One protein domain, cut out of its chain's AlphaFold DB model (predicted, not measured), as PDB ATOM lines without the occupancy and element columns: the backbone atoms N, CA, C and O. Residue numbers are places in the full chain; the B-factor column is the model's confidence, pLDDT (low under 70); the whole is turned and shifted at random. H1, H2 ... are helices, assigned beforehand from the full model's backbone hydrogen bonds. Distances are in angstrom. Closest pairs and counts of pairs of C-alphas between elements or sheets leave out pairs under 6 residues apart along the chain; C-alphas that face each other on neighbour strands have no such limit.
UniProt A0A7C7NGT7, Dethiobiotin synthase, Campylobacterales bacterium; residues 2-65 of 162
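What this domain is: This is residues 2 to 65 of the 162 residues of the protein "Dethiobiotin synthase" of Campylobacterales bacterium (UniProt A0A7C7NGT7). The model is a loose, elongated frame of helices and loops: H4, the longest helix, makes one long side, H1 lies toward one end and H3 toward the other, and the short H2 sits between these ends and packs on part of H4. After H4 the backbone folds back, and residues 59 to 65 run as an extended strip along the long axis, back toward the H3 end. The printed part has 64 residues with four named helices, in the order H1, H2, H3, H4, and no named strand. The class is all helix, though only 28 of the 64 printed residues are in named elements. The whole is only just loose, close to compact, with a radius of gyration of the C-alphas of 13.0 A and spans of 37 by 22 by 18 A.

Where its parts are: The printed part opens with H1, residues 2 to 9, which begins at C-alpha 2 at (79.293, 98.840, 63.862) and is 11.1 A long from first to last C-alpha. H2 follows at residues 18 to 21, 5.4 A from first to last C-alpha. H3, residues 32 to 35, measures 5.0 A in the same way and begins at C-alpha 32 at (81.997, 91.192, 82.629). H4, residues 43 to 54, is 16.6 A long and ends at C-alpha 54 at (64.307, 100.556, 70.201). Residues 55 to 65 follow H4, and the last C-alpha is that of Ala 65 at (79.704, 89.126, 75.889).

How they stand to each other: H1 and H2 are close but not clearly touching, with one pair of C-alphas within 8 A, those of Leu 3 and Ile 18, 7.3 A apart. H2 and H4 touch; their closest C-alphas are those of Glu 20 and Ser 49, 5.8 A apart, and their centres are 10.2 A apart. H4 touches H2 with residues 49 to 53 alone. H1 touches no helix, and it is apart from H3 and from H4. H3 touches no helix and is apart from H2 and from H4 too. In H1 and H4 every pair of O of residue i and N of residue i+4 is within hydrogen-bond range. H2 and H3, with 4 residues each, are too short for such a pair; in each, the one pair of O i and N i+3 is within range.

The domain as a whole: The outline is elongated, and the two C-alphas farthest apart are those of Tyr 9 and Arg 38, at 38.1 A. The first and last printed C-alphas, those of Leu 2 and Ala 65, are 15.5 A apart. The links from H1 to H2, from H2 to H3 and from H3 to H4 are short, with 8, 10 and 7 residues. The printed part has no cut. The mean pLDDT of the printed part is 94.6, and no printed residue is under 70.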
ATOM      1  N   LEU A   2      80.733  99.170  64.008       87.75
ATOM      2  CA  LEU A   2      79.293  98.840  63.862       87.75
ATOM      3  C   LEU A   2      78.341 100.035  64.028       87.75
ATOM      4  O   LEU A   2      77.523 100.270  63.149       87.75
ATOM      5  N   LEU A   3      78.478 100.838  65.092       91.12
ATOM      6  CA  LEU A   3      77.626 102.024  65.299       91.12
ATOM      7  C   LEU A   3      77.707 103.015  64.123       91.12
ATOM      8  O   LEU A   3      76.713 103.611  63.722       91.12
ATOM      9  N   GLU A   4      78.896 103.175  63.543       91.56
ATOM     10  CA  GLU A   4      79.090 103.990  62.340       91.56
ATOM     11  C   GLU A   4      78.329 103.424  61.139       91.56
ATOM     12  O   GLU A   4      77.754 104.194  60.377       91.56
ATOM     13  N   GLU A   5      78.284 102.100  60.990       91.88
ATOM     14  CA  GLU A   5      77.516 101.447  59.932       91.88
ATOM     15  C   GLU A   5      76.012 101.634  60.148       91.88
ATOM     16  O   GLU A   5      75.307 102.042  59.227       91.88
ATOM     17  N   CYS A   6      75.528 101.463  61.384       91.19
ATOM     18  CA  CYS A   6      74.142 101.758  61.747       91.19
ATOM     19  C   CYS A   6      73.762 103.199  61.377       91.19
ATOM     20  O   CYS A   6      72.730 103.419  60.751       91.19
ATOM     21  N   ARG A   7      74.622 104.180  61.674       92.88
ATOM     22  CA  ARG A   7      74.387 105.598  61.345       92.88
ATOM     23  C   ARG A   7      74.351 105.891  59.844       92.88
ATOM     24  O   ARG A   7      73.670 106.831  59.442       92.88
ATOM     25  N   LYS A   8      75.059 105.117  59.012       93.06
ATOM     26  CA  LYS A   8      74.991 105.267  57.544       93.06
ATOM     27  C   LYS A   8      73.618 104.884  57.001       93.06
ATOM     28  O   LYS A   8      73.131 105.542  56.086       93.06
ATOM     29  N   TYR A   9      73.014 103.832  57.551       91.31
ATOM     30  CA  TYR A   9      71.733 103.298  57.076       91.31
ATOM     31  C   TYR A   9      70.522 103.821  57.854       91.31
ATOM     32  O   TYR A   9      69.408 103.767  57.340       91.31
ATOM     33  N   ASN A  10      70.731 104.371  59.052       93.38
ATOM     34  CA  ASN A  10      69.693 104.944  59.896       93.38
ATOM     35  C   ASN A  10      70.091 106.350  60.397       93.38
ATOM     36  O   ASN A  10      70.737 106.484  61.444       93.38
ATOM     37  N   PRO A  11      69.679 107.421  59.690       90.94
ATOM     38  CA  PRO A  11      69.988 108.799  60.072       90.94
ATOM     39  C   PRO A  11      69.483 109.204  61.465       90.94
ATOM     40  O   PRO A  11      70.055 110.114  62.072       90.94
ATOM     41  N   MET A  12      68.450 108.535  62.002       92.62
ATOM     42  CA  MET A  12      67.932 108.815  63.349       92.62
ATOM     43  C   MET A  12      68.955 108.488  64.449       92.62
ATOM     44  O   MET A  12      68.924 109.100  65.511       92.62
ATOM     45  N   MET A  13      69.923 107.608  64.172       93.31
ATOM     46  CA  MET A  13      70.997 107.252  65.107       93.31
ATOM     47  C   MET A  13      72.206 108.200  65.066       93.31
ATOM     48  O   MET A  13      73.196 107.972  65.764       93.31
ATOM     49  N   SER A  14      72.175 109.257  64.248       91.62
ATOM     50  CA  SER A  14      73.306 110.182  64.048       91.62
ATOM     51  C   SER A  14      73.874 110.762  65.349       91.62
ATOM     52  O   SER A  14      75.093 110.890  65.468       91.62
ATOM     53  N   ASN A  15      73.013 111.033  66.334       92.06
ATOM     54  CA  ASN A  15      73.403 111.580  67.636       92.06
ATOM     55  C   ASN A  15      73.563 110.526  68.746       92.06
ATOM     56  O   ASN A  15      74.018 110.878  69.828       92.06
ATOM     57  N   VAL A  16      73.233 109.256  68.489       93.19
ATOM     58  CA  VAL A  16      73.338 108.170  69.481       93.19
ATOM     59  C   VAL A  16      74.805 107.864  69.740       93.19
ATOM     60  O   VAL A  16      75.505 107.448  68.821       93.19
ATOM     61  N   SER A  17      75.290 108.067  70.956       93.81
ATOM     62  CA  SER A  17      76.676 107.832  71.372       93.81
ATOM     63  C   SER A  17      77.004 106.348  71.591       93.81
ATOM     64  O   SER A  17      76.124 105.492  71.658       93.81
ATOM     65  N   ILE A  18      78.301 106.028  71.715       93.25
ATOM     66  CA  ILE A  18      78.745 104.659  72.028       93.25
ATOM     67  C   ILE A  18      78.264 104.203  73.411       93.25
ATOM     68  O   ILE A  18      77.937 103.035  73.584       93.25
ATOM     69  N   ASP A  19      78.157 105.122  74.367       93.00
ATOM     70  CA  ASP A  19      77.752 104.807  75.739       93.00
ATOM     71  C   ASP A  19      76.258 104.467  75.837       93.00
ATOM     72  O   ASP A  19      75.843 103.747  76.743       93.00
ATOM     73  N   GLU A  20      75.450 104.937  74.882       93.25
ATOM     74  CA  GLU A  20      74.028 104.591  74.780       93.25
ATOM     75  C   GLU A  20      73.815 103.174  74.238       93.25
ATOM     76  O   GLU A  20      72.912 102.480  74.701       93.25
ATOM     77  N   VAL A  21      74.661 102.719  73.304       94.31
ATOM     78  CA  VAL A  21      74.589 101.356  72.743       94.31
ATOM     79  C   VAL A  21      75.390 100.327  73.546       94.31
ATOM     80  O   VAL A  21      75.067  99.142  73.511       94.31
ATOM     81  N   VAL A  22      76.419 100.755  74.285       94.94
ATOM     82  CA  VAL A  22      77.253  99.903  75.145       94.94
ATOM     83  C   VAL A  22      77.330 100.524  76.552       94.94
ATOM     84  O   VAL A  22      78.316 101.188  76.888       94.94
ATOM     85  N   PRO A  23      76.313 100.302  77.413       95.19
ATOM     86  CA  PRO A  23      76.195 100.972  78.715       95.19
ATOM     87  C   PRO A  23      77.273 100.601  79.739       95.19
ATOM     88  O   PRO A  23      77.410 101.290  80.757       95.19
ATOM     89  N   TYR A  24      78.006  99.511  79.501       96.75
ATOM     90  CA  TYR A  24      79.112  99.040  80.328       96.75
ATOM     91  C   TYR A  24      80.314  98.704  79.449       96.75
ATOM     92  O   TYR A  24      80.261  97.783  78.637       96.75
ATOM     93  N   GLN A  25      81.405  99.444  79.638       95.69
ATOM     94  CA  GLN A  25      82.660  99.273  78.914       95.69
ATOM     95  C   GLN A  25      83.797  99.158  79.924       95.69
ATOM     96  O   GLN A  25      83.974 100.026  80.777       95.69
ATOM     97  N   PHE A  26      84.582  98.091  79.819       96.44
ATOM     98  CA  PHE A  26      85.695  97.825  80.722       96.44
ATOM     99  C   PHE A  26      86.986  97.649  79.927       96.44
ATOM    100  O   PHE A  26      86.985  97.091  78.834       96.44
ATOM    101  N   GLN A  27      88.102  98.109  80.491       96.19
ATOM    102  CA  GLN A  27      89.413  98.023  79.838       96.19
ATOM    103  C   GLN A  27      90.016  96.613  79.893       96.19
ATOM    104  O   GLN A  27      90.817  96.245  79.038       96.19
ATOM    105  N   LEU A  28      89.662  95.825  80.911       97.25
ATOM    106  CA  LEU A  28      90.194  94.479  81.087       97.25
ATOM    107  C   LEU A  28      89.486  93.503  80.128       97.25
ATOM    108  O   LEU A  28      88.272  93.338  80.257       97.25
ATOM    109  N   PRO A  29      90.205  92.808  79.222       95.75
ATOM    110  CA  PRO A  29      89.613  91.824  78.315       95.75
ATOM    111  C   PRO A  29      89.310  90.512  79.058       95.75
ATOM    112  O   PRO A  29      90.018  89.515  78.929       95.75
ATOM    113  N   ALA A  30      88.266  90.531  79.882       97.06
ATOM    114  CA  ALA A  30      87.806  89.406  80.686       97.06
ATOM    115  C   ALA A  30      86.272  89.310  80.660       97.06
ATOM    116  O   ALA A  30      85.596  90.133  80.043       97.06
ATOM    117  N   SER A  31      85.708  88.308  81.346       97.62
ATOM    118  CA  SER A  31      84.257  88.257  81.559       97.62
ATOM    119  C   SER A  31      83.765  89.542  82.237       97.62
ATOM    120  O   SER A  31      84.517  90.121  83.031       97.62
ATOM    121  N   PRO A  32      82.510  89.973  82.008       97.88
ATOM    122  CA  PRO A  32      81.997  91.192  82.629       97.88
ATOM    123  C   PRO A  32      82.126  91.176  84.160       97.88
ATOM    124  O   PRO A  32      82.545  92.171  84.748       97.88
ATOM    125  N   TYR A  33      81.900  90.022  84.803       98.12
ATOM    126  CA  TYR A  33      82.093  89.856  86.249       98.12
ATOM    127  C   TYR A  33      83.515  90.175  86.733       98.12
ATOM    128  O   TYR A  33      83.689  90.730  87.815       98.12
ATOM    129  N   VAL A  34      84.538  89.795  85.965       98.00
ATOM    130  CA  VAL A  34      85.937  90.065  86.325       98.00
ATOM    131  C   VAL A  34      86.302  91.500  85.953       98.00
ATOM    132  O   VAL A  34      86.932  92.203  86.742       98.00
ATOM    133  N   ALA A  35      85.880  91.948  84.771       98.12
ATOM    134  CA  ALA A  35      86.236  93.245  84.213       98.12
ATOM    135  C   ALA A  35      85.645  94.429  84.998       98.12
ATOM    136  O   ALA A  35      86.309  95.457  85.116       98.12
ATOM    137  N   LYS A  36      84.462  94.265  85.608       97.50
ATOM    138  CA  LYS A  36      83.827  95.296  86.452       97.50
ATOM    139  C   LYS A  36      84.578  95.591  87.755       97.50
ATOM    140  O   LYS A  36      84.311  96.593  88.415       97.50
ATOM    141  N   GLY A  37      85.489  94.712  88.183       97.31
ATOM    142  CA  GLY A  37      86.211  94.860  89.445       97.31
ATOM    143  C   GLY A  37      85.268  94.967  90.651       97.31
ATOM    144  O   GLY A  37      84.697  93.974  91.094       97.31
ATOM    145  N   ARG A  38      85.139  96.174  91.217       96.62
ATOM    146  CA  ARG A  38      84.259  96.460  92.370       96.62
ATOM    147  C   ARG A  38      82.922  97.092  91.981       96.62
ATOM    148  O   ARG A  38      82.075  97.275  92.851       96.62
ATOM    149  N   GLU A  39      82.744  97.443  90.714       96.50
ATOM    150  CA  GLU A  39      81.500  98.015  90.213       96.50
ATOM    151  C   GLU A  39      80.408  96.943  90.133       96.50
ATOM    152  O   GLU A  39      80.680  95.738  90.084       96.50
ATOM    153  N   THR A  40      79.153  97.385  90.154       97.12
ATOM    154  CA  THR A  40      77.986  96.517  89.949       97.12
ATOM    155  C   THR A  40      77.404  96.795  88.573       97.12
ATOM    156  O   THR A  40      77.173  97.955  88.220       97.12
ATOM    157  N   ILE A  41      77.159  95.737  87.806       97.88
ATOM    158  CA  ILE A  41      76.466  95.834  86.524       97.88
ATOM    159  C   ILE A  41      74.962  95.811  86.808       97.88
ATOM    160  O   ILE A  41      74.421  94.816  87.284       97.88
ATOM    161  N   SER A  42      74.290  96.929  86.542       97.06
ATOM    162  CA  SER A  42      72.841  97.065  86.672       97.06
ATOM    163  C   SER A  42      72.161  96.527  85.420       97.06
ATOM    164  O   SER A  42      72.350  97.055  84.322       97.06
ATOM    165  N   ILE A  43      71.337  95.498  85.601       95.44
ATOM    166  CA  ILE A  43      70.524  94.936  84.522       95.44
ATOM    167  C   ILE A  43      69.463  95.945  84.067       95.44
ATOM    168  O   ILE A  43      69.219  96.073  82.871       95.44
ATOM    169  N   ASP A  44      68.916  96.747  84.984       96.56
ATOM    170  CA  ASP A  44      67.953  97.800  84.641       96.56
ATOM    171  C   ASP A  44      68.564  98.848  83.709       96.56
ATOM    172  O   ASP A  44      67.926  99.247  82.739       96.56
ATOM    173  N   LYS A  45      69.834  99.220  83.927       97.00
ATOM    174  CA  LYS A  45      70.550 100.132  83.023       97.00
ATOM    175  C   LYS A  45      70.701  99.527  81.623       97.00
ATOM    176  O   LYS A  45      70.550 100.234  80.633       97.00
ATOM    177  N   ILE A  46      70.987  98.225  81.526       96.88
ATOM    178  CA  ILE A  46      71.070  97.525  80.233       96.88
ATOM    179  C   ILE A  46      69.709  97.564  79.525       96.88
ATOM    180  O   ILE A  46      69.647  97.892  78.342       96.88
ATOM    181  N   ARG A  47      68.621  97.283  80.250       95.94
ATOM    182  CA  ARG A  47      67.254  97.322  79.710       95.94
ATOM    183  C   ARG A  47      66.853  98.720  79.248       95.94
ATOM    184  O   ARG A  47      66.270  98.852  78.180       95.94
ATOM    185  N   GLU A  48      67.178  99.747  80.026       96.31
ATOM    186  CA  GLU A  48      66.915 101.145  79.672       96.31
ATOM    187  C   GLU A  48      67.669 101.546  78.400       96.31
ATOM    188  O   GLU A  48      67.070 102.107  77.485       96.31
ATOM    189  N   SER A  49      68.953 101.188  78.290       96.25
ATOM    190  CA  SER A  49      69.726 101.404  77.063       96.25
ATOM    191  C   SER A  49      69.091 100.722  75.855       96.25
ATOM    192  O   SER A  49      68.918 101.369  74.825       96.25
ATOM    193  N   ILE A  50      68.685  99.453  75.974       96.25
ATOM    194  CA  ILE A  50      67.997  98.741  74.887       96.25
ATOM    195  C   ILE A  50      66.708  99.476  74.502       96.25
ATOM    196  O   ILE A  50      66.517  99.783  73.327       96.25
ATOM    197  N   HIS A  51      65.875  99.835  75.481       95.31
ATOM    198  CA  HIS A  51      64.603 100.519  75.246       95.31
ATOM    199  C   HIS A  51      64.761 101.873  74.539       95.31
ATOM    200  O   HIS A  51      63.965 102.227  73.667       95.31
ATOM    201  N   ASN A  52      65.813 102.618  74.878       94.75
ATOM    202  CA  ASN A  52      66.131 103.880  74.219       94.75
ATOM    203  C   ASN A  52      66.528 103.663  72.752       94.75
ATOM    204  O   ASN A  52      66.114 104.431  71.888       94.75
ATOM    205  N   ILE A  53      67.281 102.599  72.450       95.00
ATOM    206  CA  ILE A  53      67.673 102.258  71.075       95.00
ATOM    207  C   ILE A  53      66.487 101.743  70.248       95.00
ATOM    208  O   ILE A  53      66.397 102.069  69.062       95.00
ATOM    209  N   GLU A  54      65.547 101.013  70.856       93.88
ATOM    210  CA  GLU A  54      64.307 100.556  70.201       93.88
ATOM    211  C   GLU A  54      63.501 101.719  69.592       93.88
ATOM    212  O   GLU A  54      62.835 101.534  68.578       93.88
ATOM    213  N   GLN A  55      63.602 102.938  70.138       92.44
ATOM    214  CA  GLN A  55      62.893 104.112  69.603       92.44
ATOM    215  C   GLN A  55      63.386 104.551  68.217       92.44
ATOM    216  O   GLN A  55      62.695 105.296  67.519       92.44
ATOM    217  N   PHE A  56      64.587 104.129  67.824       92.31
ATOM    218  CA  PHE A  56      65.219 104.541  66.574       92.31
ATOM    219  C   PHE A  56      65.251 103.427  65.527       92.31
ATOM    220  O   PHE A  56      65.587 103.712  64.380       92.31
ATOM    221  N   CYS A  57      64.945 102.181  65.893       91.50
ATOM    222  CA  CYS A  57      65.243 101.005  65.080       91.50
ATOM    223  C   CYS A  57      64.048 100.053  64.994       91.50
ATOM    224  O   CYS A  57      63.522  99.630  66.017       91.50
ATOM    225  N   ASP A  58      63.706  99.609  63.782       89.31
ATOM    226  CA  ASP A  58      62.706  98.548  63.587       89.31
ATOM    227  C   ASP A  58      63.166  97.201  64.174       89.31
ATOM    228  O   ASP A  58      62.357  96.362  64.567       89.31
ATOM    229  N   ILE A  59      64.484  96.978  64.197       90.25
ATOM    230  CA  ILE A  59      65.131  95.766  64.703       90.25
ATOM    231  C   ILE A  59      66.327  96.180  65.557       90.25
ATOM    232  O   ILE A  59      67.217  96.891  65.084       90.25
ATOM    233  N   VAL A  60      66.384  95.672  66.786       92.31
ATOM    234  CA  VAL A  60      67.537  95.819  67.681       92.31
ATOM    235  C   VAL A  60      68.233  94.469  67.820       92.31
ATOM    236  O   VAL A  60      67.616  93.474  68.195       92.31
ATOM    237  N   ILE A  61      69.529  94.436  67.511       93.50
ATOM    238  CA  ILE A  61      70.383  93.267  67.737       93.50
ATOM    239  C   ILE A  61      71.176  93.519  69.013       93.50
ATOM    240  O   ILE A  61      71.932  94.486  69.093       93.50
ATOM    241  N   VAL A  62      71.018  92.633  69.994       95.38
ATOM    242  CA  VAL A  62      71.779  92.666  71.245       95.38
ATOM    243  C   VAL A  62      72.854  91.588  71.183       95.38
ATOM    244  O   VAL A  62      72.553  90.395  71.196       95.38
ATOM    245  N   GLU A  63      74.114  92.006  71.103       95.56
ATOM    246  CA  GLU A  63      75.254  91.099  71.198       95.56
ATOM    247  C   GLU A  63      75.604  90.864  72.675       95.56
ATOM    248  O   GLU A  63      75.814  91.808  73.437       95.56
ATOM    249  N   GLY A  64      75.656  89.597  73.091       94.62
ATOM    250  CA  GLY A  64      76.166  89.229  74.411       94.62
ATOM    251  C   GLY A  64      77.692  89.342  74.496       94.62
ATOM    252  O   GLY A  64      78.381  89.552  73.506       94.62
ATOM    253  N   ALA A  65      78.254  89.131  75.686       94.88
ATOM    254  CA  ALA A  65      79.704  89.126  75.889       94.88
ATOM    255  C   ALA A  65      80.220  87.720  76.236       94.88
ATOM    256  O   ALA A  65      79.914  87.163  77.292       94.88
TER     257      ALA A  65